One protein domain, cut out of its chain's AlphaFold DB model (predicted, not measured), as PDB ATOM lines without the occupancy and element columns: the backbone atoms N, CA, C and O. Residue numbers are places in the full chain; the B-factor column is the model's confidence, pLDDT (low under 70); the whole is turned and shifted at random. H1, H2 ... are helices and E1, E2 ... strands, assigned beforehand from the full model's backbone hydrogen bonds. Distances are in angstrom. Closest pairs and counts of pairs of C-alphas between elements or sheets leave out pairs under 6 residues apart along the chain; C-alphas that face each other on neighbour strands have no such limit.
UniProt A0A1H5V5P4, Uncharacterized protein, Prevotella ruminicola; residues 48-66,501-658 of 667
ATOM      1  N   ALA A  48      40.412  37.837 -10.455       89.12
ATOM      2  CA  ALA A  48      41.827  37.650 -10.771       89.12
ATOM      3  C   ALA A  48      42.187  36.164 -10.949       89.12
ATOM      4  O   ALA A  48      42.922  35.828 -11.880       89.12
ATOM      5  N   PHE A  49      41.629  35.287 -10.114       91.75
ATOM      6  CA  PHE A  49      41.807  33.838 -10.177       91.75
ATOM      7  C   PHE A  49      41.249  33.265 -11.485       91.75
ATOM      8  O   PHE A  49      41.963  32.580 -12.218       91.75
ATOM      9  N   GLU A  50      40.014  33.623 -11.855       91.38
ATOM     10  CA  GLU A  50      39.413  33.197 -13.125       91.38
ATOM     11  C   GLU A  50      40.166  33.747 -14.343       91.38
ATOM     12  O   GLU A  50      40.274  33.071 -15.367       91.38
ATOM     13  N   LYS A  51      40.737  34.955 -14.248       89.12
ATOM     14  CA  LYS A  51      41.597  35.512 -15.303       89.12
ATOM     15  C   LYS A  51      42.894  34.711 -15.468       89.12
ATOM     16  O   LYS A  51      43.386  34.610 -16.590       89.12
ATOM     17  N   ALA A  52      43.446  34.172 -14.380       88.38
ATOM     18  CA  ALA A  52      44.688  33.400 -14.393       88.38
ATOM     19  C   ALA A  52      44.484  31.948 -14.858       88.38
ATOM     20  O   ALA A  52      45.270  31.450 -15.661       88.38
ATOM     21  N   PHE A  53      43.426  31.284 -14.386       90.94
ATOM     22  CA  PHE A  53      43.249  29.836 -14.547       90.94
ATOM     23  C   PHE A  53      41.999  29.431 -15.337       90.94
ATOM     24  O   PHE A  53      41.829  28.260 -15.664       90.94
ATOM     25  N   GLY A  54      41.128  30.374 -15.690       90.81
ATOM     26  CA  GLY A  54      39.814  30.090 -16.260       90.81
ATOM     27  C   GLY A  54      38.751  29.825 -15.192       90.81
ATOM     28  O   GLY A  54      39.012  29.852 -13.990       90.81
ATOM     29  N   LYS A  55      37.516  29.597 -15.647       93.00
ATOM     30  CA  LYS A  55      36.371  29.374 -14.761       93.00
ATOM     31  C   LYS A  55      36.546  28.081 -13.965       93.00
ATOM     32  O   LYS A  55      36.823  27.039 -14.556       93.00
ATOM     33  N   VAL A  56      36.303  28.153 -12.657       92.38
ATOM     34  CA  VAL A  56      36.382  26.990 -11.768       92.38
ATOM     35  C   VAL A  56      35.304  25.964 -12.124       92.38
ATOM     36  O   VAL A  56      34.128  26.304 -12.298       92.38
ATOM     37  N   GLY A  57      35.701  24.696 -12.239       86.31
ATOM     38  CA  GLY A  57      34.778  23.584 -12.452       86.31
ATOM     39  C   GLY A  57      33.871  23.368 -11.229       86.31
ATOM     40  O   GLY A  57      34.358  23.388 -10.101       86.31
ATOM     41  N   PRO A  58      32.560  23.107 -11.396       86.25
ATOM     42  CA  PRO A  58      31.611  23.008 -10.276       86.25
ATOM     43  C   PRO A  58      31.884  21.836  -9.315       86.25
ATOM     44  O   PRO A  58      31.312  21.780  -8.231       86.25
ATOM     45  N   ASN A  59      32.721  20.884  -9.725       77.06
ATOM     46  CA  ASN A  59      33.129  19.698  -8.978       77.06
ATOM     47  C   ASN A  59      34.504  19.834  -8.299       77.06
ATOM     48  O   ASN A  59      34.913  18.903  -7.614       77.06
ATOM     49  N   VAL A  60      35.219  20.946  -8.492       82.19
ATOM     50  CA  VAL A  60      36.567  21.144  -7.939       82.19
ATOM     51  C   VAL A  60      36.468  21.481  -6.454       82.19
ATOM     52  O   VAL A  60      35.837  22.469  -6.083       82.19
ATOM     53  N   ASP A  61      37.058  20.652  -5.594       85.00
ATOM     54  CA  ASP A  61      36.926  20.717  -4.130       85.00
ATOM     55  C   ASP A  61      38.208  21.123  -3.383       85.00
ATOM     56  O   ASP A  61      38.196  21.226  -2.150       85.00
ATOM     57  N   TRP A  62      39.285  21.362  -4.139       89.81
ATOM     58  CA  TRP A  62      40.594  21.809  -3.665       89.81
ATOM     59  C   TRP A  62      41.329  20.801  -2.771       89.81
ATOM     60  O   TRP A  62      42.109  21.195  -1.903       89.81
ATOM     61  N   GLY A  63      41.062  19.504  -2.969       80.75
ATOM     62  CA  GLY A  63      41.717  18.398  -2.264       80.75
ATOM     63  C   GLY A  63      41.107  18.090  -0.894       80.75
ATOM     64  O   GLY A  63      41.622  17.256  -0.154       80.75
ATOM     65  N   PHE A  64      40.007  18.757  -0.525       84.69
ATOM     66  CA  PHE A  64      39.373  18.605   0.789       84.69
ATOM     67  C   PHE A  64      38.153  17.661   0.809       84.69
ATOM     68  O   PHE A  64      37.543  17.488   1.872       84.69
ATOM     69  N   GLY A  65      37.739  17.083  -0.323       69.75
ATOM     70  CA  GLY A  65      36.610  16.150  -0.391       69.75
ATOM     71  C   GLY A  65      36.985  14.686  -0.156       69.75
ATOM     72  O   GLY A  65      38.111  14.328   0.184       69.75
ATOM     73  N   ARG A  66      35.980  13.807  -0.260       50.09
ATOM     74  CA  ARG A  66      36.151  12.355  -0.089       50.09
ATOM     75  C   ARG A  66      36.775  11.781  -1.365       50.09
ATOM     76  O   ARG A  66      36.111  11.788  -2.393       50.09
ATOM     77  N   PRO A 501      54.247  14.822   7.623       58.78
ATOM     78  CA  PRO A 501      52.858  14.994   8.092       58.78
ATOM     79  C   PRO A 501      51.784  14.362   7.184       58.78
ATOM     80  O   PRO A 501      52.005  14.056   6.020       58.78
ATOM     81  N   LEU A 502      50.577  14.204   7.735       59.22
ATOM     82  CA  LEU A 502      49.439  13.557   7.065       59.22
ATOM     83  C   LEU A 502      48.984  14.302   5.799       59.22
ATOM     84  O   LEU A 502      48.592  13.662   4.826       59.22
ATOM     85  N   TYR A 503      49.045  15.636   5.837       75.69
ATOM     86  CA  TYR A 503      48.639  16.541   4.765       75.69
ATOM     87  C   TYR A 503      49.418  17.857   4.848       75.69
ATOM     88  O   TYR A 503      49.808  18.280   5.945       75.69
ATOM     89  N   ARG A 504      49.558  18.536   3.707       89.00
ATOM     90  CA  ARG A 504      50.080  19.899   3.596       89.00
ATOM     91  C   ARG A 504      48.978  20.841   3.128       89.00
ATOM     92  O   ARG A 504      48.282  20.567   2.156       89.00
ATOM     93  N   VAL A 505      48.828  21.964   3.818       93.94
ATOM     94  CA  VAL A 505      47.960  23.064   3.393       93.94
ATOM     95  C   VAL A 505      48.840  24.146   2.789       93.94
ATOM     96  O   VAL A 505      49.794  24.590   3.430       93.94
ATOM     97  N   ILE A 506      48.505  24.552   1.570       94.94
ATOM     98  CA  ILE A 506      49.087  25.707   0.882       94.94
ATOM     99  C   ILE A 506      48.003  26.773   0.740       94.94
ATOM    100  O   ILE A 506      46.833  26.436   0.529       94.94
ATOM    101  N   ALA A 507      48.356  28.041   0.895       95.12
ATOM    102  CA  ALA A 507      47.395  29.129   0.874       95.12
ATOM    103  C   ALA A 507      47.969  30.371   0.202       95.12
ATOM    104  O   ALA A 507      49.156  30.657   0.321       95.12
ATOM    105  N   GLU A 508      47.074  31.081  -0.470       91.19
ATOM    106  CA  GLU A 508      47.281  32.382  -1.083       91.19
ATOM    107  C   GLU A 508      46.512  33.425  -0.264       91.19
ATOM    108  O   GLU A 508      45.365  33.198   0.143       91.19
ATOM    109  N   ASP A 509      47.121  34.577  -0.035       82.44
ATOM    110  CA  ASP A 509      46.478  35.735   0.546       82.44
ATOM    111  C   ASP A 509      45.525  36.406  -0.466       82.44
ATOM    112  O   ASP A 509      45.400  36.043  -1.634       82.44
ATOM    113  N   LEU A 510      44.756  37.396  -0.018       84.81
ATOM    114  CA  LEU A 510      43.757  38.039  -0.879       84.81
ATOM    115  C   LEU A 510      44.341  39.184  -1.724       84.81
ATOM    116  O   LEU A 510      43.587  40.057  -2.171       84.81
ATOM    117  N   SER A 511      45.666  39.288  -1.860       77.69
ATOM    118  CA  SER A 511      46.370  40.404  -2.507       77.69
ATOM    119  C   SER A 511      46.701  40.188  -3.983       77.69
ATOM    120  O   SER A 511      46.908  41.193  -4.673       77.69
ATOM    121  N   ALA A 512      46.592  38.952  -4.478       69.31
ATOM    122  CA  ALA A 512      46.796  38.608  -5.880       69.31
ATOM    123  C   ALA A 512      45.984  39.509  -6.829       69.31
ATOM    124  O   ALA A 512      44.746  39.526  -6.820       69.31
ATOM    125  N   SER A 513      46.678  40.305  -7.651       58.84
ATOM    126  CA  SER A 513      46.049  41.274  -8.560       58.84
ATOM    127  C   SER A 513      46.610  41.167  -9.980       58.84
ATOM    128  O   SER A 513      47.669  41.677 -10.316       58.84
ATOM    129  N   GLU A 514      45.825  40.507 -10.834       53.59
ATOM    130  CA  GLU A 514      46.041  40.315 -12.272       53.59
ATOM    131  C   GLU A 514      47.258  39.449 -12.685       53.59
ATOM    132  O   GLU A 514      48.326  39.936 -13.036       53.59
ATOM    133  N   ALA A 515      47.000  38.137 -12.792       52.72
ATOM    134  CA  ALA A 515      47.739  37.125 -13.568       52.72
ATOM    135  C   ALA A 515      49.230  36.872 -13.233       52.72
ATOM    136  O   ALA A 515      49.929  36.292 -14.066       52.72
ATOM    137  N   GLY A 516      49.725  37.247 -12.047       55.88
ATOM    138  CA  GLY A 516      51.172  37.237 -11.780       55.88
ATOM    139  C   GLY A 516      51.691  36.421 -10.597       55.88
ATOM    140  O   GLY A 516      52.797  35.898 -10.703       55.88
ATOM    141  N   ASP A 517      50.947  36.304  -9.501       71.06
ATOM    142  CA  ASP A 517      51.525  36.001  -8.183       71.06
ATOM    143  C   ASP A 517      50.929  34.806  -7.444       71.06
ATOM    144  O   ASP A 517      51.491  34.464  -6.424       71.06
ATOM    145  N   PHE A 518      49.921  34.120  -8.000       88.88
ATOM    146  CA  PHE A 518      49.350  32.895  -7.418       88.88
ATOM    147  C   PHE A 518      50.387  31.776  -7.239       88.88
ATOM    148  O   PHE A 518      50.485  30.882  -8.084       88.88
ATOM    149  N   ASP A 519      51.168  31.815  -6.175       89.25
ATOM    150  CA  ASP A 519      52.231  30.870  -5.848       89.25
ATOM    151  C   ASP A 519      51.858  29.986  -4.647       89.25
ATOM    152  O   ASP A 519      52.476  28.936  -4.432       89.25
ATOM    153  N   PHE A 520      50.775  30.334  -3.944       93.38
ATOM    154  CA  PHE A 520      50.216  29.634  -2.793       93.38
ATOM    155  C   PHE A 520      51.248  29.397  -1.682       93.38
ATOM    156  O   PHE A 520      51.154  28.414  -0.936       93.38
ATOM    157  N   ASN A 521      52.257  30.263  -1.576       92.81
ATOM    158  CA  ASN A 521      53.293  30.160  -0.553       92.81
ATOM    159  C   ASN A 521      53.077  31.127   0.629       92.81
ATOM    160  O   ASN A 521      53.857  31.083   1.589       92.81
ATOM    161  N   ASP A 522      52.011  31.935   0.598       92.56
ATOM    162  CA  ASP A 522      51.737  32.954   1.613       92.56
ATOM    163  C   ASP A 522      51.613  32.360   3.010       92.56
ATOM    164  O   ASP A 522      52.140  32.913   3.976       92.56
ATOM    165  N   VAL A 523      50.989  31.187   3.112       95.19
ATOM    166  CA  VAL A 523      51.098  30.316   4.282       95.19
ATOM    167  C   VAL A 523      51.172  28.871   3.817       95.19
ATOM    168  O   VAL A 523      50.254  28.368   3.170       95.19
ATOM    169  N   VAL A 524      52.230  28.167   4.218       95.94
ATOM    170  CA  VAL A 524      52.346  26.719   4.008       95.94
ATOM    171  C   VAL A 524      52.603  26.040   5.336       95.94
ATOM    172  O   VAL A 524      53.594  26.341   6.004       95.94
ATOM    173  N   PHE A 525      51.746  25.096   5.714       95.31
ATOM    174  CA  PHE A 525      51.973  24.282   6.900       95.31
ATOM    175  C   PHE A 525      51.553  22.833   6.716       95.31
ATOM    176  O   PHE A 525      50.681  22.463   5.932       95.31
ATOM    177  N   ASP A 526      52.181  22.026   7.543       90.62
ATOM    178  CA  ASP A 526      52.050  20.592   7.621       90.62
ATOM    179  C   ASP A 526      51.205  20.209   8.845       90.62
ATOM    180  O   ASP A 526      51.445  20.709   9.948       90.62
ATOM    181  N   VAL A 527      50.238  19.299   8.687       86.31
ATOM    182  CA  VAL A 527      49.456  18.749   9.812       86.31
ATOM    183  C   VAL A 527      50.182  17.533  10.390       86.31
ATOM    184  O   VAL A 527      50.134  16.433   9.837       86.31
ATOM    185  N   VAL A 528      50.882  17.734  11.509       74.88
ATOM    186  CA  VAL A 528      51.844  16.767  12.067       74.88
ATOM    187  C   VAL A 528      51.171  15.742  12.973       74.88
ATOM    188  O   VAL A 528      51.448  14.548  12.883       74.88
ATOM    189  N   LYS A 529      50.315  16.201  13.889       73.75
ATOM    190  CA  LYS A 529      49.696  15.352  14.916       73.75
ATOM    191  C   LYS A 529      48.440  16.005  15.474       73.75
ATOM    192  O   LYS A 529      48.438  17.211  15.689       73.75
ATOM    193  N   ALA A 530      47.418  15.218  15.802       75.06
ATOM    194  CA  ALA A 530      46.243  15.689  16.532       75.06
ATOM    195  C   ALA A 530      45.984  14.808  17.766       75.06
ATOM    196  O   ALA A 530      45.730  13.613  17.639       75.06
ATOM    197  N   GLU A 531      46.058  15.384  18.969       68.88
ATOM    198  CA  GLU A 531      45.873  14.674  20.240       68.88
ATOM    199  C   GLU A 531      45.334  15.590  21.347       68.88
ATOM    200  O   GLU A 531      45.608  16.789  21.378       68.88
ATOM    201  N   GLY A 532      44.559  15.035  22.286       65.94
ATOM    202  CA  GLY A 532      44.135  15.766  23.488       65.94
ATOM    203  C   GLY A 532      43.338  17.050  23.217       65.94
ATOM    204  O   GLY A 532      43.424  17.997  23.998       65.94
ATOM    205  N   GLY A 533      42.596  17.107  22.104       77.69
ATOM    206  CA  GLY A 533      41.846  18.296  21.685       77.69
ATOM    207  C   GLY A 533      42.706  19.415  21.088       77.69
ATOM    208  O   GLY A 533      42.218  20.536  20.960       77.69
ATOM    209  N   LYS A 534      43.963  19.134  20.730       83.75
ATOM    210  CA  LYS A 534      44.870  20.046  20.026       83.75
ATOM    211  C   LYS A 534      45.431  19.390  18.770       83.75
ATOM    212  O   LYS A 534      45.506  18.166  18.679       83.75
ATOM    213  N   THR A 535      45.864  20.214  17.828       87.81
ATOM    214  CA  THR A 535      46.578  19.795  16.624       87.81
ATOM    215  C   THR A 535      47.893  20.561  16.529       87.81
ATOM    216  O   THR A 535      47.911  21.788  16.632       87.81
ATOM    217  N   THR A 536      48.992  19.829  16.366       87.75
ATOM    218  CA  THR A 536      50.325  20.363  16.083       87.75
ATOM    219  C   THR A 536      50.467  20.567  14.584       87.75
ATOM    220  O   THR A 536      50.302  19.629  13.797       87.75
ATOM    221  N   LEU A 537      50.796  21.796  14.213       94.25
ATOM    222  CA  LEU A 537      51.090  22.220  12.855       94.25
ATOM    223  C   LEU A 537      52.576  22.557  12.756       94.25
ATOM    224  O   LEU A 537      53.159  23.058  13.717       94.25
ATOM    225  N   LYS A 538      53.180  22.311  11.599       93.62
ATOM    226  CA  LYS A 538      54.557  22.710  11.302       93.62
ATOM    227  C   LYS A 538      54.551  23.721  10.166       93.62
ATOM    228  O   LYS A 538      54.234  23.372   9.034       93.62
ATOM    229  N   LEU A 539      54.881  24.967  10.484       96.38
ATOM    230  CA  LEU A 539      54.967  26.057   9.520       96.38
ATOM    231  C   LEU A 539      56.207  25.884   8.642       96.38
ATOM    232  O   LEU A 539      57.313  25.681   9.154       96.38
ATOM    233  N   ILE A 540      56.011  25.970   7.330       94.19
ATOM    234  CA  ILE A 540      57.047  25.829   6.304       94.19
ATOM    235  C   ILE A 540      57.320  27.174   5.646       94.19
ATOM    236  O   ILE A 540      58.481  27.564   5.594       94.19
ATOM    237  N   CYS A 541      56.280  27.883   5.203       95.00
ATOM    238  CA  CYS A 541      56.387  29.197   4.565       95.00
ATOM    239  C   CYS A 541      55.444  30.195   5.242       95.00
ATOM    240  O   CYS A 541      54.336  29.829   5.645       95.00
ATOM    241  N   ALA A 542      55.903  31.441   5.327       95.06
ATOM    242  CA  ALA A 542      55.110  32.618   5.661       95.06
ATOM    243  C   ALA A 542      55.450  33.677   4.608       95.06
ATOM    244  O   ALA A 542      56.372  34.471   4.790       95.06
ATOM    245  N   GLY A 543      54.824  33.554   3.439       91.81
ATOM    246  CA  GLY A 543      55.081  34.405   2.285       91.81
ATOM    247  C   GLY A 543      54.369  35.747   2.366       91.81
ATOM    248  O   GLY A 543      54.982  36.766   2.072       91.81
ATOM    249  N   GLY A 544      53.122  35.785   2.833       89.31
ATOM    250  CA  GLY A 544      52.296  36.977   2.672       89.31
ATOM    251  C   GLY A 544      52.820  38.156   3.480       89.31
ATOM    252  O   GLY A 544      53.031  38.068   4.677       89.31
ATOM    253  N   THR A 545      52.991  39.318   2.849       89.38
ATOM    254  CA  THR A 545      53.540  40.502   3.553       89.38
ATOM    255  C   THR A 545      52.548  41.185   4.504       89.38
ATOM    256  O   THR A 545      52.912  42.143   5.193       89.38
ATOM    257  N   LEU A 546      51.290  40.737   4.512       90.88
ATOM    258  CA  LEU A 546      50.242  41.178   5.431       90.88
ATOM    259  C   LEU A 546      50.163  40.232   6.639       90.88
ATOM    260  O   LEU A 546      50.490  39.055   6.502       90.88
ATOM    261  N   PRO A 547      49.668  40.700   7.802       92.62
ATOM    262  CA  PRO A 547      49.454  39.821   8.945       92.62
ATOM    263  C   PRO A 547      48.552  38.644   8.578       92.62
ATOM    264  O   PRO A 547      47.451  38.831   8.045       92.62
ATOM    265  N   LEU A 548      49.011  37.440   8.902       94.19
ATOM    266  CA  LEU A 548      48.367  36.179   8.558       94.19
ATOM    267  C   LEU A 548      48.336  35.301   9.800       94.19
ATOM    268  O   LEU A 548      49.350  35.125  10.469       94.19
ATOM    269  N   ARG A 549      47.177  34.735  10.135       95.19
ATOM    270  CA  ARG A 549      47.054  33.892  11.329       95.19
ATOM    271  C   ARG A 549      46.323  32.590  11.073       95.19
ATOM    272  O   ARG A 549      45.386  32.534  10.282       95.19
ATOM    273  N   VAL A 550      46.725  31.560  11.812       97.56
ATOM    274  CA  VAL A 550      46.127  30.221  11.773       97.56
ATOM    275  C   VAL A 550      45.499  29.903  13.124       97.56
ATOM    276  O   VAL A 550      46.127  30.090  14.170       97.56
ATOM    277  N   ARG A 551      44.256  29.415  13.115       96.00
ATOM    278  CA  ARG A 551      43.530  29.056  14.337       96.00
ATOM    279  C   ARG A 551      42.621  27.854  14.169       96.00
ATOM    280  O   ARG A 551      42.135  27.537  13.081       96.00
ATOM    281  N   GLY A 552      42.354  27.207  15.292       94.12
ATOM    282  CA  GLY A 552      41.302  26.215  15.386       94.12
ATOM    283  C   GLY A 552      39.911  26.837  15.259       94.12
ATOM    284  O   GLY A 552      39.678  27.954  15.713       94.12
ATOM    285  N   SER A 553      38.948  26.082  14.729       86.19
ATOM    286  CA  SER A 553      37.539  26.509  14.618       86.19
ATOM    287  C   SER A 553      36.895  26.949  15.944       86.19
ATOM    288  O   SER A 553      35.951  27.735  15.936       86.19
ATOM    289  N   GLY A 554      37.408  26.471  17.084       82.38
ATOM    290  CA  GLY A 554      36.960  26.856  18.427       82.38
ATOM    291  C   GLY A 554      37.771  27.974  19.099       82.38
ATOM    292  O   GLY A 554      37.508  28.274  20.261       82.38
ATOM    293  N   GLU A 555      38.764  28.561  18.427       90.31
ATOM    294  CA  GLU A 555      39.629  29.611  18.984       90.31
ATOM    295  C   GLU A 555      39.182  31.003  18.529       90.31
ATOM    296  O   GLU A 555      38.861  31.208  17.357       90.31
ATOM    297  N   SER A 556      39.193  31.972  19.452       84.12
ATOM    298  CA  SER A 556      38.886  33.382  19.164       84.12
ATOM    299  C   SER A 556      40.077  34.162  18.603       84.12
ATOM    300  O   SER A 556      39.885  35.167  17.926       84.12
ATOM    301  N   GLU A 557      41.300  33.709  18.883       86.69
ATOM    302  CA  GLU A 557      42.549  34.326  18.433       86.69
ATOM    303  C   GLU A 557      43.444  33.262  17.796       86.69
ATOM    304  O   GLU A 557      43.512  32.133  18.281       86.69
ATOM    305  N   GLY A 558      44.105  33.624  16.696       89.25
ATOM    306  CA  GLY A 558      45.027  32.743  15.982       89.25
ATOM    307  C   GLY A 558      46.490  33.015  16.274       89.25
ATOM    308  O   GLY A 558      46.844  34.012  16.900       89.25
ATOM    309  N   ARG A 559      47.344  32.114  15.795       94.81
ATOM    310  CA  ARG A 559      48.799  32.281  15.791       94.81
ATOM    311  C   ARG A 559      49.213  33.014  14.530       94.81
ATOM    312  O   ARG A 559      48.932  32.516  13.443       94.81
ATOM    313  N   GLU A 560      49.838  34.173  14.692       94.81
ATOM    314  CA  GLU A 560      50.408  34.936  13.584       94.81
ATOM    315  C   GLU A 560      51.634  34.181  13.038       94.81
ATOM    316  O   GLU A 560      52.474  33.706  13.804       94.81
ATOM    317  N   VAL A 561      51.678  33.954  11.725       95.56
ATOM    318  CA  VAL A 561      52.629  33.020  11.101       95.56
ATOM    319  C   VAL A 561      54.062  33.561  11.054       95.56
ATOM    320  O   VAL A 561      55.006  32.783  11.168       95.56
ATOM    321  N   HIS A 562      54.256  34.873  10.955       95.81
ATOM    322  CA  HIS A 562      55.577  35.500  10.994       95.81
ATOM    323  C   HIS A 562      56.145  35.477  12.417       95.81
ATOM    324  O   HIS A 562      57.322  35.163  12.609       95.81
ATOM    325  N   GLU A 563      55.306  35.700  13.434       94.88
ATOM    326  CA  GLU A 563      55.686  35.555  14.845       94.88
ATOM    327  C   GLU A 563      56.134  34.123  15.177       94.88
ATOM    328  O   GLU A 563      57.048  33.933  15.982       94.88
ATOM    329  N   VAL A 564      55.549  33.099  14.537       95.38
ATOM    330  CA  VAL A 564      55.996  31.698  14.679       95.38
ATOM    331  C   VAL A 564      57.447  31.521  14.209       95.38
ATOM    332  O   VAL A 564      58.184  30.739  14.808       95.38
ATOM    333  N   PHE A 565      57.894  32.283  13.206       95.31
ATOM    334  CA  PHE A 565      59.301  32.352  12.787       95.31
ATOM    335  C   PHE A 565      60.143  33.382  13.557       95.31
ATOM    336  O   PHE A 565      61.326  33.565  13.261       95.31
ATOM    337  N   GLY A 566      59.576  34.007  14.589       91.56
ATOM    338  CA  GLY A 566      60.259  34.960  15.456       91.56
ATOM    339  C   GLY A 566      60.299  36.390  14.922       91.56
ATOM    340  O   GLY A 566      61.110  37.182  15.410       91.56
ATOM    341  N   ASP A 567      59.461  36.737  13.940       91.69
ATOM    342  CA  ASP A 567      59.295  38.126  13.522       91.69
ATOM    343  C   ASP A 567      58.677  38.967  14.655       91.69
ATOM    344  O   ASP A 567      57.827  38.513  15.417       91.69
ATOM    345  N   THR A 568      59.141  40.207  14.777       89.12
ATOM    346  CA  THR A 568      58.678  41.189  15.774       89.12
ATOM    347  C   THR A 568      58.200  42.488  15.123       89.12
ATOM    348  O   THR A 568      57.971  43.486  15.813       89.12
ATOM    349  N   THR A 569      58.070  42.488  13.793       86.19
ATOM    350  CA  THR A 569      57.552  43.603  13.002       86.19
ATOM    351  C   THR A 569      56.131  43.965  13.463       86.19
ATOM    352  O   THR A 569      55.303  43.071  13.647       86.19
ATOM    353  N   PRO A 570      55.815  45.255  13.691       83.19
ATOM    354  CA  PRO A 570      54.471  45.662  14.093       83.19
ATOM    355  C   PRO A 570      53.407  45.268  13.058       83.19
ATOM    356  O   PRO A 570      53.602  45.488  11.871       83.19
ATOM    357  N   MET A 571      52.235  44.811  13.514       74.81
ATOM    358  CA  MET A 571      51.121  44.309  12.680       74.81
ATOM    359  C   MET A 571      50.667  45.236  11.528       74.81
ATOM    360  O   MET A 571      50.066  44.784  10.563       74.81
ATOM    361  N   LEU A 572      50.881  46.551  11.623       75.44
ATOM    362  CA  LEU A 572      50.489  47.498  10.563       75.44
ATOM    363  C   LEU A 572      51.611  47.774   9.550       75.44
ATOM    364  O   LEU A 572      51.432  48.583   8.637       75.44
ATOM    365  N   GLU A 573      52.764  47.133   9.715       82.38
ATOM    366  CA  GLU A 573      53.896  47.191   8.801       82.38
ATOM    367  C   GLU A 573      53.953  45.925   7.937       82.38
ATOM    368  O   GLU A 573      53.287  44.928   8.206       82.38
ATOM    369  N   LYS A 574      54.716  45.983   6.842       85.69
ATOM    370  CA  LYS A 574      54.884  44.824   5.959       85.69
ATOM    371  C   LYS A 574      55.847  43.824   6.583       85.69
ATOM    372  O   LYS A 574      56.986  44.194   6.873       85.69
ATOM    373  N   HIS A 575      55.412  42.578   6.691       90.50
ATOM    374  CA  HIS A 575      56.232  41.482   7.191       90.50
ATOM    375  C   HIS A 575      57.221  40.971   6.121       90.50
ATOM    376  O   HIS A 575      56.946  41.088   4.917       90.50
ATOM    377  N   PRO A 576      58.394  40.437   6.515       91.56
ATOM    378  CA  PRO A 576      59.290  39.724   5.611       91.56
ATOM    379  C   PRO A 576      58.668  38.410   5.129       91.56
ATOM    380  O   PRO A 576      58.011  37.718   5.895       91.56
ATOM    381  N   MET A 577      58.967  38.032   3.888       92.25
ATOM    382  CA  MET A 577      58.574  36.735   3.326       92.25
ATOM    383  C   MET A 577      59.599  35.686   3.772       92.25
ATOM    384  O   MET A 577      60.798  35.879   3.562       92.25
ATOM    385  N   TYR A 578      59.161  34.609   4.416       94.94
ATOM    386  CA  TYR A 578      60.028  33.548   4.931       94.94
ATOM    387  C   TYR A 578      59.864  32.261   4.127       94.94
ATOM    388  O   TYR A 578      58.748  31.777   3.926       94.94
ATOM    389  N   ASN A 579      60.996  31.657   3.750       93.62
ATOM    390  CA  ASN A 579      61.071  30.357   3.066       93.62
ATOM    391  C   ASN A 579      60.340  30.283   1.710       93.62
ATOM    392  O   ASN A 579      59.966  29.196   1.274       93.62
ATOM    393  N   THR A 580      60.169  31.407   1.014       89.94
ATOM    394  CA  THR A 580      59.550  31.461  -0.327       89.94
ATOM    395  C   THR A 580      60.579  31.585  -1.455       89.94
ATOM    396  O   THR A 580      60.233  31.689  -2.627       89.94
ATOM    397  N   GLY A 581      61.875  31.606  -1.126       86.62
ATOM    398  CA  GLY A 581      62.957  31.962  -2.054       86.62
ATOM    399  C   GLY A 581      63.121  33.475  -2.265       86.62
ATOM    400  O   GLY A 581      64.099  33.902  -2.883       86.62
ATOM    401  N   ALA A 582      62.226  34.290  -1.701       83.94
ATOM    402  CA  ALA A 582      62.456  35.697  -1.407       83.94
ATOM    403  C   ALA A 582      62.533  35.886   0.114       83.94
ATOM    404  O   ALA A 582      61.805  35.240   0.857       83.94
ATOM    405  N   GLY A 583      63.416  36.773   0.576       88.38
ATOM    406  CA  GLY A 583      63.587  37.030   2.008       88.38
ATOM    407  C   GLY A 583      64.405  35.958   2.750       88.38
ATOM    408  O   GLY A 583      65.218  35.269   2.128       88.38
ATOM    409  N   PRO A 584      64.306  35.896   4.091       91.44
ATOM    410  CA  PRO A 584      65.120  35.002   4.912       91.44
ATOM    411  C   PRO A 584      64.698  33.527   4.826       91.44
ATOM    412  O   PRO A 584      63.513  33.199   4.802       91.44
ATOM    413  N   GLU A 585      65.687  32.633   4.886       93.50
ATOM    414  CA  GLU A 585      65.466  31.206   5.129       93.50
ATOM    415  C   GLU A 585      65.611  30.895   6.623       93.50
ATOM    416  O   GLU A 585      66.616  31.237   7.254       93.50
ATOM    417  N   VAL A 586      64.609  30.231   7.192       91.75
ATOM    418  CA  VAL A 586      64.534  29.860   8.610       91.75
ATOM    419  C   VAL A 586      64.057  28.412   8.766       91.75
ATOM    420  O   VAL A 586      63.322  27.905   7.916       91.75
ATOM    421  N   PRO A 587      64.439  27.704   9.844       89.12
ATOM    422  CA  PRO A 587      63.936  26.357  10.093       89.12
ATOM    423  C   PRO A 587      62.405  26.312  10.207       89.12
ATOM    424  O   PRO A 587      61.799  27.137  10.892       89.12
ATOM    425  N   ALA A 588      61.788  25.299   9.592       90.75
ATOM    426  CA  ALA A 588      60.368  25.017   9.779       90.75
ATOM    427  C   ALA A 588      60.050  24.829  11.273       90.75
ATOM    428  O   ALA A 588      60.790  24.141  11.982       90.75
ATOM    429  N   THR A 589      58.959  25.430  11.743       94.56
ATOM    430  CA  THR A 589      58.696  25.599  13.179       94.56
ATOM    431  C   THR A 589      57.313  25.081  13.559       94.56
ATOM    432  O   THR A 589      56.328  25.327  12.866       94.56
ATOM    433  N   GLU A 590      57.239  24.326  14.657       93.69
ATOM    434  CA  GLU A 590      55.989  23.754  15.153       93.69
ATOM    435  C   GLU A 590      55.226  24.726  16.057       93.69
ATOM    436  O   GLU A 590      55.797  25.391  16.921       93.69
ATOM    437  N   PHE A 591      53.907  24.748  15.905       95.06
ATOM    438  CA  PHE A 591      52.980  25.445  16.786       95.06
ATOM    439  C   PHE A 591      51.700  24.621  16.959       95.06
ATOM    440  O   PHE A 591      51.488  23.617  16.281       95.06
ATOM    441  N   THR A 592      50.842  25.003  17.906       93.56
ATOM    442  CA  THR A 592      49.610  24.251  18.196       93.56
ATOM    443  C   THR A 592      48.375  25.123  18.060       93.56
ATOM    444  O   THR A 592      48.395  26.300  18.426       93.56
ATOM    445  N   VAL A 593      47.300  24.503  17.575       95.56
ATOM    446  CA  VAL A 593      45.941  25.055  17.513       95.56
ATOM    447  C   VAL A 593      44.965  24.120  18.223       95.56
ATOM    448  O   VAL A 593      45.210  22.916  18.347       95.56
ATOM    449  N   SER A 594      43.844  24.649  18.700       92.44
ATOM    450  CA  SER A 594      42.788  23.852  19.331       92.44
ATOM    451  C   SER A 594      41.925  23.124  18.299       92.44
ATOM    452  O   SER A 594      41.672  23.598  17.190       92.44
ATOM    453  N   GLY A 595      41.415  21.964  18.691       87.38
ATOM    454  CA  GLY A 595      40.682  21.047  17.829       87.38
ATOM    455  C   GLY A 595      41.547  19.884  17.353       87.38
ATOM    456  O   GLY A 595      42.775  19.916  17.419       87.38
ATOM    457  N   THR A 596      40.875  18.834  16.898       80.94
ATOM    458  CA  THR A 596      41.488  17.603  16.396       80.94
ATOM    459  C   THR A 596      41.186  17.507  14.905       80.94
ATOM    460  O   THR A 596      40.031  17.293  14.535       80.94
ATOM    461  N   TYR A 597      42.205  17.709  14.068       83.25
ATOM    462  CA  TYR A 597      42.081  17.705  12.609       83.25
ATOM    463  C   TYR A 597      42.863  16.526  12.031       83.25
ATOM    464  O   TYR A 597      44.091  16.534  12.054       83.25
ATOM    465  N   ILE A 598      42.149  15.491  11.581       68.31
ATOM    466  CA  ILE A 598      42.753  14.217  11.153       68.31
ATOM    467  C   ILE A 598      42.483  13.947   9.671       68.31
ATOM    468  O   ILE A 598      43.391  13.540   8.956       68.31
ATOM    469  N   THR A 599      41.253  14.178   9.206       68.94
ATOM    470  CA  THR A 599      40.835  13.915   7.817       68.94
ATOM    471  C   THR A 599      40.893  15.188   6.951       68.94
ATOM    472  O   THR A 599      40.852  16.284   7.517       68.94
ATOM    473  N   PRO A 600      40.898  15.114   5.601       79.12
ATOM    474  CA  PRO A 600      40.816  16.297   4.732       79.12
ATOM    475  C   PRO A 600      39.628  17.202   5.074       79.12
ATOM    476  O   PRO A 600      39.763  18.419   5.199       79.12
ATOM    477  N   ALA A 601      38.469  16.596   5.335       79.25
ATOM    478  CA  ALA A 601      37.260  17.314   5.720       79.25
ATOM    479  C   ALA A 601      37.401  18.012   7.084       79.25
ATOM    480  O   ALA A 601      36.831  19.085   7.295       79.25
ATOM    481  N   ASP A 602      38.176  17.439   8.010       82.81
ATOM    482  CA  ASP A 602      38.504  18.100   9.269       82.81
ATOM    483  C   ASP A 602      39.479  19.250   9.053       82.81
ATOM    484  O   ASP A 602      39.236  20.351   9.538       82.81
ATOM    485  N   ILE A 603      40.549  19.020   8.296       88.81
ATOM    486  CA  ILE A 603      41.612  19.999   8.039       88.81
ATOM    487  C   ILE A 603      41.066  21.227   7.312       88.81
ATOM    488  O   ILE A 603      41.477  22.345   7.618       88.81
ATOM    489  N   LYS A 604      40.050  21.064   6.453       91.12
ATOM    490  CA  LYS A 604      39.314  22.186   5.847       91.12
ATOM    491  C   LYS A 604      38.799  23.196   6.886       91.12
ATOM    492  O   LYS A 604      38.705  24.383   6.575       91.12
ATOM    493  N   ARG A 605      38.486  22.741   8.107       91.75
ATOM    494  CA  ARG A 605      37.971  23.552   9.228       91.75
ATOM    495  C   ARG A 605      39.059  24.282  10.023       91.75
ATOM    496  O   ARG A 605      38.717  25.012  10.952       91.75
ATOM    497  N   ILE A 606      40.340  24.098   9.697       95.44
ATOM    498  CA  ILE A 606      41.404  24.986  10.179       95.44
ATOM    499  C   ILE A 606      41.214  26.340   9.495       95.44
ATOM    500  O   ILE A 606      41.126  26.421   8.265       95.44
ATOM    501  N   ILE A 607      41.125  27.394  10.301       96.12
ATOM    502  CA  ILE A 607      40.858  28.750   9.833       96.12
ATOM    503  C   ILE A 607      42.193  29.451   9.598       96.12
ATOM    504  O   ILE A 607      43.055  29.461  10.480       96.12
ATOM    505  N   ILE A 608      42.345  30.028   8.408       96.81
ATOM    506  CA  ILE A 608      43.472  30.881   8.030       96.81
ATOM    507  C   ILE A 608      42.875  32.243   7.703       96.81
ATOM    508  O   ILE A 608      41.927  32.313   6.924       96.81
ATOM    509  N   GLU A 609      43.383  33.304   8.317       95.12
ATOM    510  CA  GLU A 609      42.865  34.659   8.136       95.12
ATOM    511  C   GLU A 609      43.993  35.612   7.751       95.12
ATOM    512  O   GLU A 609      45.082  35.532   8.318       95.12
ATOM    513  N   VAL A 610      43.705  36.539   6.839       93.25
ATOM    514  CA  VAL A 610      44.588  37.650   6.459       93.25
ATOM    515  C   VAL A 610      44.003  38.973   6.941       93.25
ATOM    516  O   VAL A 610      42.791  39.190   6.854       93.25
ATOM    517  N   TYR A 611      44.842  39.871   7.452       91.31
ATOM    518  CA  TYR A 611      44.422  41.212   7.841       91.31
ATOM    519  C   TYR A 611      44.537  42.180   6.659       91.31
ATOM    520  O   TYR A 611      45.634  42.567   6.251       91.31
ATOM    521  N   LYS A 612      43.395  42.598   6.107       86.94
ATOM    522  CA  LYS A 612      43.324  43.494   4.944       86.94
ATOM    523  C   LYS A 612      42.177  44.488   5.100       86.94
ATOM    524  O   LYS A 612      41.152  44.171   5.686       86.94
ATOM    525  N   ASP A 613      42.369  45.720   4.633       85.88
ATOM    526  CA  ASP A 613      41.373  46.802   4.728       85.88
ATOM    527  C   ASP A 613      40.762  46.980   6.138       85.88
ATOM    528  O   ASP A 613      39.605  47.358   6.281       85.88
ATOM    529  N   ASN A 614      41.575  46.751   7.181       85.62
ATOM    530  CA  ASN A 614      41.209  46.769   8.605       85.62
ATOM    531  C   ASN A 614      40.214  45.683   9.064       85.62
ATOM    532  O   ASN A 614      39.515  45.871  10.060       85.62
ATOM    533  N   VAL A 615      40.164  44.544   8.371       88.25
ATOM    534  CA  VAL A 615      39.349  43.373   8.731       88.25
ATOM    535  C   VAL A 615      40.190  42.100   8.619       88.25
ATOM    536  O   VAL A 615      41.013  41.968   7.715       88.25
ATOM    537  N   TRP A 616      39.976  41.145   9.528       90.25
ATOM    538  CA  TRP A 616      40.464  39.775   9.360       90.25
ATOM    539  C   TRP A 616      39.517  39.012   8.432       90.25
ATOM    540  O   TRP A 616      38.351  38.827   8.770       90.25
ATOM    541  N   MET A 617      40.013  38.573   7.279       91.75
ATOM    542  CA  MET A 617      39.237  37.842   6.276       91.75
ATOM    543  C   MET A 617      39.703  36.391   6.205       91.75
ATOM    544  O   MET A 617      40.901  36.138   6.094       91.75
ATOM    545  N   GLU A 618      38.768  35.443   6.255       93.06
ATOM    546  CA  GLU A 618      39.070  34.013   6.150       93.06
ATOM    547  C   GLU A 618      39.415  33.610   4.707       93.06
ATOM    548  O   GLU A 618      38.694  33.942   3.765       93.06
ATOM    549  N   LEU A 619      40.481  32.822   4.550       94.19
ATOM    550  CA  LEU A 619      40.881  32.196   3.293       94.19
ATOM    551  C   LEU A 619      40.027  30.943   3.037       94.19
ATOM    552  O   LEU A 619      40.117  29.932   3.747       94.19
ATOM    553  N   LYS A 620      39.176  31.015   2.010       91.62
ATOM    554  CA  LYS A 620      38.145  30.007   1.716       91.62
ATOM    555  C   LYS A 620      38.634  28.936   0.734       91.62
ATOM    556  O   LYS A 620      39.560  29.139  -0.043       91.62
ATOM    557  N   ALA A 621      37.973  27.780   0.778       92.31
ATOM    558  CA  ALA A 621      38.155  26.660  -0.153       92.31
ATOM    559  C   ALA A 621      36.784  26.076  -0.534       92.31
ATOM    560  O   ALA A 621      36.506  24.888  -0.331       92.31
ATOM    561  N   THR A 622      35.857  26.934  -0.957       91.69
ATOM    562  CA  THR A 622      34.509  26.504  -1.348       91.69
ATOM    563  C   THR A 622      34.585  25.694  -2.640       91.69
ATOM    564  O   THR A 622      35.270  26.075  -3.586       91.69
ATOM    565  N   THR A 623      33.893  24.554  -2.678       88.56
ATOM    566  CA  THR A 623      33.829  23.712  -3.878       88.56
ATOM    567  C   THR A 623      33.186  24.491  -5.025       88.56
ATOM    568  O   THR A 623      32.111  25.062  -4.845       88.56
ATOM    569  N   GLY A 624      33.825  24.495  -6.194       87.19
ATOM    570  CA  GLY A 624      33.341  25.196  -7.384       87.19
ATOM    571  C   GLY A 624      33.568  26.712  -7.402       87.19
ATOM    572  O   GLY A 624      33.100  27.371  -8.328       87.19
ATOM    573  N   GLU A 625      34.287  27.267  -6.424       92.56
ATOM    574  CA  GLU A 625      34.674  28.683  -6.361       92.56
ATOM    575  C   GLU A 625      36.197  28.813  -6.259       92.56
ATOM    576  O   GLU A 625      36.870  27.848  -5.903       92.56
ATOM    577  N   ALA A 626      36.749  29.996  -6.548       92.00
ATOM    578  CA  ALA A 626      38.184  30.258  -6.422       92.00
ATOM    579  C   ALA A 626      38.694  29.937  -5.003       92.00
ATOM    580  O   ALA A 626      38.120  30.393  -4.012       92.00
ATOM    581  N   ALA A 627      39.772  29.158  -4.909       92.12
ATOM    582  CA  ALA A 627      40.370  28.788  -3.632       92.12
ATOM    583  C   ALA A 627      41.465  29.755  -3.204       92.12
ATOM    584  O   ALA A 627      42.355  30.069  -3.984       92.12
ATOM    585  N   CYS A 628      41.446  30.098  -1.919       92.81
ATOM    586  CA  CYS A 628      42.540  30.754  -1.212       92.81
ATOM    587  C   CYS A 628      43.389  29.750  -0.416       92.81
ATOM    588  O   CYS A 628      44.468  30.087   0.049       92.81
ATOM    589  N   LYS A 629      42.912  28.513  -0.218       93.88
ATOM    590  CA  LYS A 629      43.693  27.423   0.384       93.88
ATOM    591  C   LYS A 629      43.410  26.093  -0.305       93.88
ATOM    592  O   LYS A 629      42.271  25.825  -0.685       93.88
ATOM    593  N   ILE A 630      44.437  25.264  -0.435       93.50
ATOM    594  CA  ILE A 630      44.418  23.988  -1.156       93.50
ATOM    595  C   ILE A 630      45.091  22.928  -0.280       93.50
ATOM    596  O   ILE A 630      46.082  23.212   0.401       93.50
ATOM    597  N   LEU A 631      44.543  21.713  -0.276       89.56
ATOM    598  CA  LEU A 631      45.180  20.561   0.352       89.56
ATOM    599  C   LEU A 631      46.034  19.829  -0.681       89.56
ATOM    600  O   LEU A 631      45.546  19.447  -1.742       89.56
ATOM    601  N   VAL A 632      47.298  19.610  -0.349       82.31
ATOM    602  CA  VAL A 632      48.250  18.833  -1.145       82.31
ATOM    603  C   VAL A 632      48.930  17.794  -0.253       82.31
ATOM    604  O   VAL A 632      48.825  17.838   0.978       82.31
ATOM    605  N   ASP A 633      49.614  16.825  -0.855       71.81
ATOM    606  CA  ASP A 633      50.471  15.932  -0.076       71.81
ATOM    607  C   ASP A 633      51.778  16.631   0.333       71.81
ATOM    608  O   ASP A 633      52.156  17.693  -0.168       71.81
ATOM    609  N   ASP A 634      52.481  16.032   1.284       65.88
ATOM    610  CA  ASP A 634      53.709  16.568   1.861       65.88
ATOM    611  C   ASP A 634      54.910  16.564   0.899       65.88
ATOM    612  O   ASP A 634      55.951  17.168   1.194       65.88
ATOM    613  N   THR A 635      54.759  15.957  -0.283       65.62
ATOM    614  CA  THR A 635      55.767  15.963  -1.349       65.62
ATOM    615  C   THR A 635      55.693  17.207  -2.234       65.62
ATOM    616  O   THR A 635      56.675  17.519  -2.916       65.62
ATOM    617  N   PHE A 636      54.584  17.959  -2.199       79.25
ATOM    618  CA  PHE A 636      54.448  19.220  -2.928       79.25
ATOM    619  C   PHE A 636      55.527  20.218  -2.499       79.25
ATOM    620  O   PHE A 636      55.634  20.571  -1.322       79.25
ATOM    621  N   LYS A 637      56.319  20.706  -3.454       84.12
ATOM    622  CA  LYS A 637      57.330  21.737  -3.195       84.12
ATOM    623  C   LYS A 637      56.686  23.121  -3.331       84.12
ATOM    624  O   LYS A 637      56.192  23.405  -4.421       84.12
ATOM    625  N   PRO A 638      56.716  23.972  -2.283       87.81
ATOM    626  CA  PRO A 638      56.210  25.338  -2.368       87.81
ATOM    627  C   PRO A 638      56.806  26.082  -3.560       87.81
ATOM    628  O   PRO A 638      58.009  25.985  -3.829       87.81
ATOM    629  N   VAL A 639      55.954  26.797  -4.286       90.19
ATOM    630  CA  VAL A 639      56.380  27.567  -5.449       90.19
ATOM    631  C   VAL A 639      57.146  28.795  -4.969       90.19
ATOM    632  O   VAL A 639      56.810  29.402  -3.956       90.19
ATOM    633  N   THR A 640      58.228  29.129  -5.671       88.00
ATOM    634  CA  THR A 640      59.024  30.316  -5.351       88.00
ATOM    635  C   THR A 640      58.199  31.585  -5.543       88.00
ATOM    636  O   THR A 640      57.470  31.690  -6.525       88.00
ATOM    637  N   GLU A 641      58.408  32.556  -4.661       86.38
ATOM    638  CA  GLU A 641      57.788  33.879  -4.673       86.38
ATOM    639  C   GLU A 641      57.646  34.486  -6.081       86.38
ATOM    640  O   GLU A 641      58.619  34.535  -6.853       86.38
ATOM    641  N   ARG A 642      56.450  35.005  -6.394       79.88
ATOM    642  CA  ARG A 642      56.078  35.646  -7.680       79.88
ATOM    643  C   ARG A 642      56.144  34.721  -8.887       79.88
ATOM    644  O   ARG A 642      56.308  35.187 -10.023       79.88
ATOM    645  N   ARG A 643      56.051  33.411  -8.679       85.69
ATOM    646  CA  ARG A 643      55.869  32.460  -9.775       85.69
ATOM    647  C   ARG A 643      54.490  31.856  -9.695       85.69
ATOM    648  O   ARG A 643      54.185  31.098  -8.792       85.69
ATOM    649  N   ASN A 644      53.691  32.114 -10.719       88.31
ATOM    650  CA  ASN A 644      52.394  31.471 -10.828       88.31
ATOM    651  C   ASN A 644      52.530  29.932 -10.797       88.31
ATOM    652  O   ASN A 644      53.296  29.349 -11.572       88.31
ATOM    653  N   ILE A 645      51.753  29.283  -9.938       90.44
ATOM    654  CA  ILE A 645      51.724  27.840  -9.702       90.44
ATOM    655  C   ILE A 645      51.490  27.028 -10.976       90.44
ATOM    656  O   ILE A 645      52.066  25.949 -11.112       90.44
ATOM    657  N   ALA A 646      50.744  27.555 -11.952       89.19
ATOM    658  CA  ALA A 646      50.519  26.896 -13.240       89.19
ATOM    659  C   ALA A 646      51.767  26.870 -14.142       89.19
ATOM    660  O   ALA A 646      51.854  26.030 -15.042       89.19
ATOM    661  N   ASN A 647      52.750  27.746 -13.906       86.19
ATOM    662  CA  ASN A 647      54.018  27.719 -14.642       86.19
ATOM    663  C   ASN A 647      54.894  26.543 -14.201       86.19
ATOM    664  O   ASN A 647      55.544  25.913 -15.036       86.19
ATOM    665  N   GLU A 648      54.900  26.252 -12.900       82.69
ATOM    666  CA  GLU A 648      55.667  25.147 -12.321       82.69
ATOM    667  C   GLU A 648      54.882  23.824 -12.396       82.69
ATOM    668  O   GLU A 648      55.467  22.761 -12.594       82.69
ATOM    669  N   ASN A 649      53.547  23.889 -12.349       84.31
ATOM    670  CA  ASN A 649      52.646  22.739 -12.377       84.31
ATOM    671  C   ASN A 649      51.644  22.867 -13.529       84.31
ATOM    672  O   ASN A 649      50.525  23.353 -13.373       84.31
ATOM    673  N   LYS A 650      52.038  22.385 -14.712       82.31
ATOM    674  CA  LYS A 650      51.297  22.595 -15.973       82.31
ATOM    675  C   LYS A 650      49.859  22.063 -15.978       82.31
ATOM    676  O   LYS A 650      49.071  22.504 -16.805       82.31
ATOM    677  N   ARG A 651      49.526  21.117 -15.093       82.62
ATOM    678  CA  ARG A 651      48.176  20.538 -14.961       82.62
ATOM    679  C   ARG A 651      47.273  21.301 -13.994       82.62
ATOM    680  O   ARG A 651      46.092  20.984 -13.913       82.62
ATOM    681  N   PHE A 652      47.793  22.295 -13.273       87.50
ATOM    682  CA  PHE A 652      47.003  23.051 -12.303       87.50
ATOM    683  C   PHE A 652      45.813  23.759 -12.962       87.50
ATOM    684  O   PHE A 652      44.700  23.699 -12.456       87.50
ATOM    685  N   THR A 653      46.010  24.356 -14.139       89.19
ATOM    686  CA  THR A 653      44.924  24.995 -14.898       89.19
ATOM    687  C   THR A 653      43.829  23.997 -15.289       89.19
ATOM    688  O   THR A 653      42.645  24.299 -15.150       89.19
ATOM    689  N   ASP A 654      44.204  22.791 -15.724       83.19
ATOM    690  CA  ASP A 654      43.239  21.745 -16.085       83.19
ATOM    691  C   ASP A 654      42.453  21.260 -14.856       83.19
ATOM    692  O   ASP A 654      41.253  20.981 -14.954       83.19
ATOM    693  N   TYR A 655      43.125  21.192 -13.700       84.62
ATOM    694  CA  TYR A 655      42.518  20.878 -12.408       84.62
ATOM    695  C   TYR A 655      41.495  21.944 -12.000       84.62
ATOM    696  O   TYR A 655      40.342  21.614 -11.731       84.62
ATOM    697  N   VAL A 656      41.869  23.228 -12.060       89.25
ATOM    698  CA  VAL A 656      40.972  24.359 -11.770       89.25
ATOM    699  C   VAL A 656      39.712  24.318 -12.639       89.25
ATOM    700  O   VAL A 656      38.608  24.550 -12.147       89.25
ATOM    701  N   GLN A 657      39.850  23.999 -13.924       87.62
ATOM    702  CA  GLN A 657      38.726  23.978 -14.866       87.62
ATOM    703  C   GLN A 657      37.859  22.710 -14.760       87.62
ATOM    704  O   GLN A 657      36.846  22.603 -15.453       87.62
ATOM    705  N   GLY A 658      38.234  21.739 -13.918       74.56
ATOM    706  CA  GLY A 658      37.541  20.452 -13.797       74.56
ATOM    707  C   GLY A 658      37.676  19.556 -15.036       74.56
ATOM    708  O   GLY A 658      36.901  18.615 -15.199       74.56
TER     709      GLY A 658
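This is residues 48 to 66 and 501 to 658 of the 667 residues of an uncharacterized protein of Prevotella ruminicola (UniProt A0A1H5V5P4). Little is regular structure: two antiparallel sheets, strongly twisted E5 E3 E2 E1 E8 and small E4 E6 E7, make an incomplete barrel; H1, H4 and H5 cluster beyond E8. Five named helices and eight strands hold 70 of 177 printed residues, class mixed. It is compact, 38 by 36 by 31 A, radius of gyration of the C-alphas 15.2 A.

H1, residues 48 to 53, and H5, 652 to 656, are close but not clearly touching, C-alphas 53 and 653 5.1 A apart. Each has every O i to N i+4 pair within hydrogen-bond range. E1, 503 to 507, E2, 523 to 531, and E3, 534 to 542, are a meander, antiparallel neighbours in two hairpins, with N 505 and O 525 2.9 A apart.

Find C-alpha 48 at (41.827, 37.650, -10.771); E2 spans 22.9 A; H5 ends at C-alpha 656, (40.972, 24.359, -11.770).

Residues 67 to 500 are not printed, an 18.8 A C-alpha gap. Link E1 to E2 is long; 15 residues are under pLDDT 70.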